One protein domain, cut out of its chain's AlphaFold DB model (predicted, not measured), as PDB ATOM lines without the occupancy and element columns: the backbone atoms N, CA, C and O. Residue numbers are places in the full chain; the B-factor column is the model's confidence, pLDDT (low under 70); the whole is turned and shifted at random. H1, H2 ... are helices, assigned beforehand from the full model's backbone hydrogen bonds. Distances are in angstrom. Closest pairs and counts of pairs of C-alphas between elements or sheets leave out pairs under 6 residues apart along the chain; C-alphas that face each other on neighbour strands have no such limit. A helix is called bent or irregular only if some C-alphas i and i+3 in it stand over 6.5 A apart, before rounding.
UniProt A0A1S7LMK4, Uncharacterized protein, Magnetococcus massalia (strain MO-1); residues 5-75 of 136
ATOM      1  N   ILE A   5     -22.793  39.291  35.779       75.00
ATOM      2  CA  ILE A   5     -23.709  40.358  35.369       75.00
ATOM      3  C   ILE A   5     -23.331  40.891  33.983       75.00
ATOM      4  O   ILE A   5     -24.202  41.034  33.133       75.00
ATOM      5  N   GLU A   6     -22.051  41.141  33.710       77.81
ATOM      6  CA  GLU A   6     -21.598  41.646  32.408       77.81
ATOM      7  C   GLU A   6     -21.892  40.654  31.282       77.81
ATOM      8  O   GLU A   6     -22.317  41.057  30.198       77.81
ATOM      9  N   GLN A   7     -21.729  39.356  31.546       81.38
ATOM     10  CA  GLN A   7     -22.066  38.302  30.586       81.38
ATOM     11  C   GLN A   7     -23.566  38.296  30.263       81.38
ATOM     12  O   GLN A   7     -23.941  38.255  29.090       81.38
ATOM     13  N   LEU A   8     -24.422  38.424  31.283       81.12
ATOM     14  CA  LEU A   8     -25.871  38.517  31.102       81.12
ATOM     15  C   LEU A   8     -26.262  39.754  30.277       81.12
ATOM     16  O   LEU A   8     -27.078  39.660  29.359       81.12
ATOM     17  N   LEU A   9     -25.653  40.910  30.564       82.62
ATOM     18  CA  LEU A   9     -25.912  42.143  29.816       82.62
ATOM     19  C   LEU A   9     -25.490  42.010  28.344       82.62
ATOM     20  O   LEU A   9     -26.222  42.437  27.451       82.62
ATOM     21  N   GLN A  10     -24.342  41.380  28.075       84.62
ATOM     22  CA  GLN A  10     -23.872  41.126  26.711       84.62
ATOM     23  C   GLN A  10     -24.810  40.192  25.939       84.62
ATOM     24  O   GLN A  10     -25.098  40.451  24.771       84.62
ATOM     25  N   GLN A  11     -25.311  39.129  26.571       85.88
ATOM     26  CA  GLN A  11     -26.272  38.219  25.943       85.88
ATOM     27  C   GLN A  11     -27.589  38.932  25.607       85.88
ATOM     28  O   GLN A  11     -28.089  38.806  24.487       85.88
ATOM     29  N   MET A  12     -28.113  39.745  26.529       86.75
ATOM     30  CA  MET A  12     -29.321  40.543  26.293       86.75
ATOM     31  C   MET A  12     -29.146  41.544  25.144       86.75
ATOM     32  O   MET A  12     -30.049  41.709  24.322       86.75
ATOM     33  N   GLU A  13     -27.971  42.164  25.031       87.56
ATOM     34  CA  GLU A  13     -27.667  43.082  23.931       87.56
ATOM     35  C   GLU A  13     -27.622  42.366  22.573       87.56
ATOM     36  O   GLU A  13     -28.146  42.884  21.583       87.56
ATOM     37  N   ARG A  14     -27.071  41.147  22.513       88.81
ATOM     38  CA  ARG A  14     -27.088  40.322  21.291       88.81
ATOM     39  C   ARG A  14     -28.513  39.978  20.866       88.81
ATOM     40  O   ARG A  14     -28.849  40.141  19.694       88.81
ATOM     41  N   VAL A  15     -29.361  39.579  21.817       89.44
ATOM     42  CA  VAL A  15     -30.782  39.289  21.568       89.44
ATOM     43  C   VAL A  15     -31.516  40.518  21.027       89.44
ATOM     44  O   VAL A  15     -32.218  40.430  20.017       89.44
ATOM     45  N   ARG A  16     -31.304  41.686  21.643       88.88
ATOM     46  CA  ARG A  16     -31.872  42.957  21.177       88.88
ATOM     47  C   ARG A  16     -31.395  43.315  19.768       88.88
ATOM     48  O   ARG A  16     -32.203  43.670  18.911       88.88
ATOM     49  N   SER A  17     -30.092  43.199  19.512       89.50
ATOM     50  CA  SER A  17     -29.492  43.492  18.205       89.50
ATOM     51  C   SER A  17     -30.075  42.603  17.105       89.50
ATOM     52  O   SER A  17     -30.451  43.104  16.045       89.50
ATOM     53  N   ALA A  18     -30.222  41.302  17.368       89.88
ATOM     54  CA  ALA A  18     -30.839  40.362  16.438       89.88
ATOM     55  C   ALA A  18     -32.300  40.736  16.131       89.88
ATOM     56  O   ALA A  18     -32.701  40.739  14.967       89.88
ATOM     57  N   PHE A  19     -33.074  41.134  17.145       90.06
ATOM     58  CA  PHE A  19     -34.460  41.570  16.962       90.06
ATOM     59  C   PHE A  19     -34.589  42.855  16.133       90.06
ATOM     60  O   PHE A  19     -35.435  42.931  15.239       90.06
ATOM     61  N   HIS A  20     -33.719  43.842  16.363       87.94
ATOM     62  CA  HIS A  20     -33.699  45.060  15.548       87.94
ATOM     63  C   HIS A  20     -33.262  44.794  14.104       87.94
ATOM     64  O   HIS A  20     -33.894  45.310  13.185       87.94
ATOM     65  N   LYS A  21     -32.233  43.961  13.883       90.81
ATOM     66  CA  LYS A  21     -31.801  43.545  12.533       90.81
ATOM     67  C   LYS A  21     -32.897  42.790  11.781       90.81
ATOM     68  O   LYS A  21     -33.010  42.913  10.569       90.81
ATOM     69  N   ALA A  22     -33.717  42.038  12.505       91.00
ATOM     70  CA  ALA A  22     -34.879  41.346  11.970       91.00
ATOM     71  C   ALA A  22     -36.111  42.253  11.778       91.00
ATOM     72  O   ALA A  22     -37.171  41.753  11.405       91.00
ATOM     73  N   HIS A  23     -36.005  43.562  12.037       87.88
ATOM     74  CA  HIS A  23     -37.116  44.518  11.963       87.88
ATOM     75  C   HIS A  23     -38.342  44.103  12.795       87.88
ATOM     76  O   HIS A  23     -39.482  44.334  12.402       87.88
ATOM     77  N   GLY A  24     -38.105  43.483  13.953       83.38
ATOM     78  CA  GLY A  24     -39.161  43.030  14.855       83.38
ATOM     79  C   GLY A  24     -39.760  41.658  14.524       83.38
ATOM     80  O   GLY A  24     -40.651  41.197  15.235       83.38
ATOM     81  N   ASP A  25     -39.267  40.974  13.489       89.56
ATOM     82  CA  ASP A  25     -39.655  39.596  13.183       89.56
ATOM     83  C   ASP A  25     -38.967  38.623  14.151       89.56
ATOM     84  O   ASP A  25     -37.760  38.384  14.084       89.56
ATOM     85  N   THR A  26     -39.746  38.034  15.060       88.56
ATOM     86  CA  THR A  26     -39.243  37.118  16.091       88.56
ATOM     87  C   THR A  26     -38.567  35.879  15.512       88.56
ATOM     88  O   THR A  26     -37.609  35.380  16.101       88.56
ATOM     89  N   ARG A  27     -39.035  35.372  14.366       89.69
ATOM     90  CA  ARG A  27     -38.468  34.160  13.770       89.69
ATOM     91  C   ARG A  27     -37.103  34.448  13.174       89.69
ATOM     92  O   ARG A  27     -36.136  33.785  13.534       89.69
ATOM     93  N   LYS A  28     -37.014  35.494  12.354       90.69
ATOM     94  CA  LYS A  28     -35.735  35.939  11.785       90.69
ATOM     95  C   LYS A  28     -34.753  36.358  12.876       90.69
ATOM     96  O   LYS A  28     -33.570  36.059  12.774       90.69
ATOM     97  N   ALA A  29     -35.240  37.003  13.938       90.25
ATOM     98  CA  ALA A  29     -34.418  37.372  15.084       90.25
ATOM     99  C   ALA A  29     -33.786  36.144  15.740       90.25
ATOM    100  O   ALA A  29     -32.594  36.157  16.025       90.25
ATOM    101  N   TYR A  30     -34.564  35.078  15.943       89.75
ATOM    102  CA  TYR A  30     -34.044  33.836  16.502       89.75
ATOM    103  C   TYR A  30     -33.030  33.180  15.575       89.75
ATOM    104  O   TYR A  30     -31.984  32.744  16.039       89.75
ATOM    105  N   ASP A  31     -33.289  33.155  14.269       90.62
ATOM    106  CA  ASP A  31     -32.364  32.570  13.297       90.62
ATOM    107  C   ASP A  31     -31.001  33.288  13.297       90.62
ATOM    108  O   ASP A  31     -29.973  32.622  13.162       90.62
ATOM    109  N   LEU A  32     -30.981  34.597  13.574       90.44
ATOM    110  CA  LEU A  32     -29.773  35.420  13.715       90.44
ATOM    111  C   LEU A  32     -28.992  35.221  15.029       90.44
ATOM    112  O   LEU A  32     -27.903  35.780  15.151       90.44
ATOM    113  N   LEU A  33     -29.516  34.479  16.012       90.56
ATOM    114  CA  LEU A  33     -28.803  34.234  17.271       90.56
ATOM    115  C   LEU A  33     -27.688  33.198  17.114       90.56
ATOM    116  O   LEU A  33     -27.816  32.226  16.358       90.56
ATOM    117  N   ASP A  34     -26.641  33.384  17.911       87.38
ATOM    118  CA  ASP A  34     -25.555  32.425  18.082       87.38
ATOM    119  C   ASP A  34     -26.083  31.094  18.666       87.38
ATOM    120  O   ASP A  34     -27.125  31.041  19.334       87.38
ATOM    121  N   ALA A  35     -25.382  29.991  18.384       84.25
ATOM    122  CA  ALA A  35     -25.803  28.648  18.797       84.25
ATOM    123  C   ALA A  35     -25.874  28.492  20.326       84.25
ATOM    124  O   ALA A  35     -26.820  27.899  20.834       84.25
ATOM    125  N   ASP A  36     -24.940  29.103  21.055       84.12
ATOM    126  CA  ASP A  36     -24.902  29.112  22.521       84.12
ATOM    127  C   ASP A  36     -26.154  29.765  23.129       84.12
ATOM    128  O   ASP A  36     -26.706  29.278  24.114       84.12
ATOM    129  N   ILE A  37     -26.668  30.839  22.527       82.62
ATOM    130  CA  ILE A  37     -27.906  31.479  22.992       82.62
ATOM    131  C   ILE A  37     -29.112  30.575  22.710       82.62
ATOM    132  O   ILE A  37     -29.992  30.443  23.560       82.62
ATOM    133  N   LYS A  38     -29.153  29.925  21.541       84.81
ATOM    134  CA  LYS A  38     -30.240  29.006  21.156       84.81
ATOM    135  C   LYS A  38     -30.296  27.753  22.032       84.81
ATOM    136  O   LYS A  38     -31.385  27.244  22.281       84.81
ATOM    137  N   GLU A  39     -29.149  27.270  22.504       85.56
ATOM    138  CA  GLU A  39     -29.068  26.154  23.455       85.56
ATOM    139  C   GLU A  39     -29.663  26.521  24.820       85.56
ATOM    140  O   GLU A  39     -30.337  25.704  25.445       85.56
ATOM    141  N   ASN A  40     -29.475  27.769  25.254       83.94
ATOM    142  CA  ASN A  40     -29.968  28.253  26.542       83.94
ATOM    143  C   ASN A  40     -31.410  28.785  26.487       83.94
ATOM    144  O   ASN A  40     -32.101  28.809  27.506       83.94
ATOM    145  N   ILE A  41     -31.881  29.218  25.314       84.19
ATOM    146  CA  ILE A  41     -33.209  29.810  25.130       84.19
ATOM    147  C   ILE A  41     -33.958  29.066  24.017       84.19
ATOM    148  O   ILE A  41     -33.858  29.437  22.847       84.19
ATOM    149  N   PRO A  42     -34.775  28.056  24.361       87.31
ATOM    150  CA  PRO A  42     -35.613  27.354  23.399       87.31
ATOM    151  C   PRO A  42     -36.534  28.298  22.614       87.31
ATOM    152  O   PRO A  42     -37.146  29.203  23.188       87.31
ATOM    153  N   TRP A  43     -36.740  28.005  21.324       86.38
ATOM    154  CA  TRP A  43     -37.605  28.779  20.416       86.38
ATOM    155  C   TRP A  43     -38.965  29.154  21.021       86.38
ATOM    156  O   TRP A  43     -39.413  30.291  20.891       86.38
ATOM    157  N   ARG A  44     -39.619  28.219  21.720       88.94
ATOM    158  CA  ARG A  44     -40.940  28.456  22.320       88.94
ATOM    159  C   ARG A  44     -40.909  29.561  23.377       88.94
ATOM    160  O   ARG A  44     -41.786  30.419  23.379       88.94
ATOM    161  N   LEU A  45     -39.896  29.548  24.243       85.38
ATOM    162  CA  LEU A  45     -39.718  30.568  25.277       85.38
ATOM    163  C   LEU A  45     -39.330  31.906  24.653       85.38
ATOM    164  O   LEU A  45     -39.868  32.941  25.041       85.38
ATOM    165  N   PHE A  46     -38.467  31.874  23.638       87.50
ATOM    166  CA  PHE A  46     -38.095  33.063  22.884       87.50
ATOM    167  C   PHE A  46     -39.323  33.733  22.261       87.50
ATOM    168  O   PHE A  46     -39.579  34.908  22.496       87.50
ATOM    169  N   GLN A  47     -40.149  32.975  21.539       90.31
ATOM    170  CA  GLN A  47     -41.340  33.505  20.881       90.31
ATOM    171  C   GLN A  47     -42.348  34.106  21.869       90.31
ATOM    172  O   GLN A  47     -42.916  35.163  21.602       90.31
ATOM    173  N   GLN A  48     -42.577  33.438  23.002       89.44
ATOM    174  CA  GLN A  48     -43.574  33.868  23.985       89.44
ATOM    175  C   GLN A  48     -43.122  35.081  24.801       89.44
ATOM    176  O   GLN A  48     -43.943  35.939  25.124       89.44
ATOM    177  N   HIS A  49     -41.836  35.159  25.149       86.62
ATOM    178  CA  HIS A  49     -41.357  36.118  26.143       86.62
ATOM    179  C   HIS A  49     -40.497  37.242  25.574       86.62
ATOM    180  O   HIS A  49     -40.356  38.259  26.252       86.62
ATOM    181  N   LEU A  50     -39.965  37.123  24.352       86.75
ATOM    182  CA  LEU A  50     -39.098  38.151  23.767       86.75
ATOM    183  C   LEU A  50     -39.712  39.559  23.801       86.75
ATOM    184  O   LEU A  50     -39.011  40.468  24.244       86.75
ATOM    185  N   PRO A  51     -40.988  39.784  23.421       83.31
ATOM    186  CA  PRO A  51     -41.550  41.135  23.445       83.31
ATOM    187  C   PRO A  51     -41.557  41.746  24.853       83.31
ATOM    188  O   PRO A  51     -41.228  42.917  25.031       83.31
ATOM    189  N   ILE A  52     -41.884  40.938  25.866       85.19
ATOM    190  CA  ILE A  52     -41.929  41.368  27.269       85.19
ATOM    191  C   ILE A  52     -40.511  41.618  27.789       85.19
ATOM    192  O   ILE A  52     -40.268  42.629  28.446       85.19
ATOM    193  N   LEU A  53     -39.572  40.724  27.471       84.06
ATOM    194  CA  LEU A  53     -38.171  40.837  27.870       84.06
ATOM    195  C   LEU A  53     -37.512  42.079  27.270       84.06
ATOM    196  O   LEU A  53     -36.832  42.801  27.994       84.06
ATOM    197  N   LEU A  54     -37.747  42.373  25.989       86.50
ATOM    198  CA  LEU A  54     -37.214  43.573  25.345       86.50
ATOM    199  C   LEU A  54     -37.834  44.844  25.921       86.50
ATOM    200  O   LEU A  54     -37.102  45.775  26.241       86.50
ATOM    201  N   ALA A  55     -39.149  44.869  26.148       84.62
ATOM    202  CA  ALA A  55     -39.799  46.019  26.775       84.62
ATOM    203  C   ALA A  55     -39.280  46.274  28.204       84.62
ATOM    204  O   ALA A  55     -39.059  47.423  28.600       84.62
ATOM    205  N   ALA A  56     -39.069  45.212  28.987       80.19
ATOM    206  CA  ALA A  56     -38.492  45.306  30.324       80.19
ATOM    207  C   ALA A  56     -37.028  45.772  30.277       80.19
ATOM    208  O   ALA A  56     -36.639  46.649  31.050       80.19
ATOM    209  N   TRP A  57     -36.242  45.234  29.342       82.75
ATOM    210  CA  TRP A  57     -34.853  45.616  29.117       82.75
ATOM    211  C   TRP A  57     -34.723  47.079  28.714       82.75
ATOM    212  O   TRP A  57     -33.951  47.806  29.321       82.75
ATOM    213  N   GLU A  58     -35.504  47.550  27.744       82.19
ATOM    214  CA  GLU A  58     -35.468  48.941  27.294       82.19
ATOM    215  C   GLU A  58     -35.822  49.907  28.425       82.19
ATOM    216  O   GLU A  58     -35.114  50.893  28.631       82.19
ATOM    217  N   ARG A  59     -36.856  49.598  29.219       78.38
ATOM    218  CA  ARG A  59     -37.219  50.403  30.394       78.38
ATOM    219  C   ARG A  59     -36.131  50.391  31.465       78.38
ATOM    220  O   ARG A  59     -35.789  51.448  31.991       78.38
ATOM    221  N   GLY A  60     -35.583  49.220  31.787       74.81
ATOM    222  CA  GLY A  60     -34.529  49.068  32.793       74.81
ATOM    223  C   GLY A  60     -33.207  49.713  32.371       74.81
ATOM    224  O   GLY A  60     -32.574  50.408  33.163       74.81
ATOM    225  N   PHE A  61     -32.823  49.557  31.106       69.94
ATOM    226  CA  PHE A  61     -31.629  50.151  30.513       69.94
ATOM    227  C   PHE A  61     -31.743  51.677  30.432       69.94
ATOM    228  O   PHE A  61     -30.812  52.382  30.815       69.94
ATOM    229  N   GLN A  62     -32.900  52.209  30.022       61.66
ATOM    230  CA  GLN A  62     -33.164  53.650  30.070       61.66
ATOM    231  C   GLN A  62     -33.112  54.186  31.505       61.66
ATOM    232  O   GLN A  62     -32.468  55.207  31.743       61.66
ATOM    233  N   ALA A  63     -33.708  53.485  32.475       62.72
ATOM    234  CA  ALA A  63     -33.606  53.854  33.885       62.72
ATOM    235  C   ALA A  63     -32.140  53.859  34.367       62.72
ATOM    236  O   ALA A  63     -31.698  54.822  34.998       62.72
ATOM    237  N   GLY A  64     -31.350  52.848  34.001       61.25
ATOM    238  CA  GLY A  64     -29.917  52.775  34.299       61.25
ATOM    239  C   GLY A  64     -29.117  53.943  33.714       61.25
ATOM    240  O   GLY A  64     -28.362  54.592  34.438       61.25
ATOM    241  N   LEU A  65     -29.347  54.285  32.441       58.81
ATOM    242  CA  LEU A  65     -28.732  55.447  31.789       58.81
ATOM    243  C   LEU A  65     -29.118  56.763  32.471       58.81
ATOM    244  O   LEU A  65     -28.259  57.621  32.674       58.81
ATOM    245  N   THR A  66     -30.383  56.924  32.874       57.72
ATOM    246  CA  THR A  66     -30.803  58.119  33.619       57.72
ATOM    247  C   THR A  66     -30.134  58.209  34.988       57.72
ATOM    248  O   THR A  66     -29.691  59.290  35.374       57.72
ATOM    249  N   HIS A  67     -29.960  57.086  35.691       58.09
ATOM    250  CA  HIS A  67     -29.239  57.042  36.962       58.09
ATOM    251  C   HIS A  67     -27.740  57.318  36.804       58.09
ATOM    252  O   HIS A  67     -27.159  58.002  37.648       58.09
ATOM    253  N   GLN A  68     -27.111  56.837  35.730       55.34
ATOM    254  CA  GLN A  68     -25.700  57.100  35.450       55.34
ATOM    255  C   GLN A  68     -25.466  58.567  35.067       55.34
ATOM    256  O   GLN A  68     -24.597  59.212  35.648       55.34
ATOM    257  N   GLN A  69     -26.311  59.145  34.208       53.28
ATOM    258  CA  GLN A  69     -26.282  60.584  33.919       53.28
ATOM    259  C   GLN A  69     -26.551  61.430  35.170       53.28
ATOM    260  O   GLN A  69     -25.980  62.509  35.336       53.28
ATOM    261  N   GLN A  70     -27.408  60.954  36.078       51.88
ATOM    262  CA  GLN A  70     -27.639  61.614  37.357       51.88
ATOM    263  C   GLN A  70     -26.406  61.516  38.268       51.88
ATOM    264  O   GLN A  70     -26.047  62.523  38.869       51.88
ATOM    265  N   ARG A  71     -25.701  60.376  38.315       52.12
ATOM    266  CA  ARG A  71     -24.417  60.227  39.030       52.12
ATOM    267  C   ARG A  71     -23.303  61.102  38.447       52.12
ATOM    268  O   ARG A  71     -22.550  61.706  39.203       52.12
ATOM    269  N   GLU A  72     -23.226  61.248  37.129       52.41
ATOM    270  CA  GLU A  72     -22.251  62.136  36.478       52.41
ATOM    271  C   GLU A  72     -22.561  63.618  36.745       52.41
ATOM    272  O   GLU A  72     -21.659  64.400  37.042       52.41
ATOM    273  N   ARG A  73     -23.846  64.010  36.772       50.12
ATOM    274  CA  ARG A  73     -24.265  65.337  37.270       50.12
ATOM    275  C   ARG A  73     -23.952  65.534  38.756       50.12
ATOM    276  O   ARG A  73     -23.769  66.671  39.186       50.12
ATOM    277  N   GLN A  74     -23.876  64.452  39.530       50.66
ATOM    278  CA  GLN A  74     -23.543  64.480  40.952       50.66
ATOM    279  C   GLN A  74     -22.037  64.606  41.248       50.66
ATOM    280  O   GLN A  74     -21.682  64.800  42.409       50.66
ATOM    281  N   ALA A  75     -21.157  64.560  40.239       53.03
ATOM    282  CA  ALA A  75     -19.716  64.773  40.422       53.03
ATOM    283  C   ALA A  75     -19.358  66.231  40.787       53.03
ATOM    284  O   ALA A  75     -18.276  66.493  41.312       53.03
TER     285      ALA A  75
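This is residues 5 to 75 of the 136 residues of an uncharacterized protein of Magnetococcus massalia (strain MO-1) (UniProt A0A1S7LMK4). One long, kinked helix, H4, makes the length of the domain: its first part belongs to a compact body with the helices H1, H2 and H3, and residues 62 to 75 stick out from that body as an arm. H1 and H4 spread apart like a wide V, with the short H2 across its narrow end and the short H3 near H1. The printed part has 71 residues, with four named helices in the order H1, H2, H3, H4 and no named strand; the class is all helix. The whole is loose, with a radius of gyration of the C-alphas of 14.1 A and spans of 44 by 22 by 19 A.

H4, residues 43 to 73, has a kink of 56 degrees near residue 50 and is irregular there: C-alphas 48 and 51 are 7.6 A apart. With residues 43 to 50 alone it touches H2, residues 26 to 31; the closest C-alphas are those of Thr 26 and Gln 47, 6.4 A apart, and the two lines are about perpendicular at 86 degrees. H1, residues 5 to 21, touches H2 with residues 15 to 21 alone, closest at the C-alphas of Phe 19 and Ala 29, 4.6 A apart; their lines are only just about perpendicular, at 71 degrees. H1 and H4 are close but not clearly touching, with the C-alphas of Arg 16 and Leu 54 closest at 6.8 A, and run opposite ways at a steep tilt of 65 degrees. H3, residues 35 to 40, touches no helix but is near H1, where the closest C-alphas, of Gln 11 and Ile 37, are 7.5 A apart. H3 and H4 meet only through their link. In H1, H2 and H3 every O i to N i+4 pair is within hydrogen-bond range; in H4, 25 of 27 are.

H4 runs from C-alpha 43 at (-37.605, 28.779, 20.416) to C-alpha 73 at (-24.265, 65.337, 37.270), 42.4 A. H1 begins at C-alpha 5, at (-23.709, 40.358, 35.369), and measures 24.4 A to C-alpha 21. H2, Thr 26 to Asp 31, measures 8.7 A, and H3, Ala 35 to Asn 40, measures 8.8 A.

The two C-alphas farthest apart are those of Arg 44 and Ala 75, at 45.8 A. Without residues 62 to 75, which stand free, the body of 57 residues spans 24 by 21 by 19 A, with a radius of gyration of 10.5 A. The printed part has no cut, and the links H1 to H2, H2 to H3 and H3 to H4 are tight. The mean pLDDT of the printed part is 79.8; residues 61 to 75 are under 70.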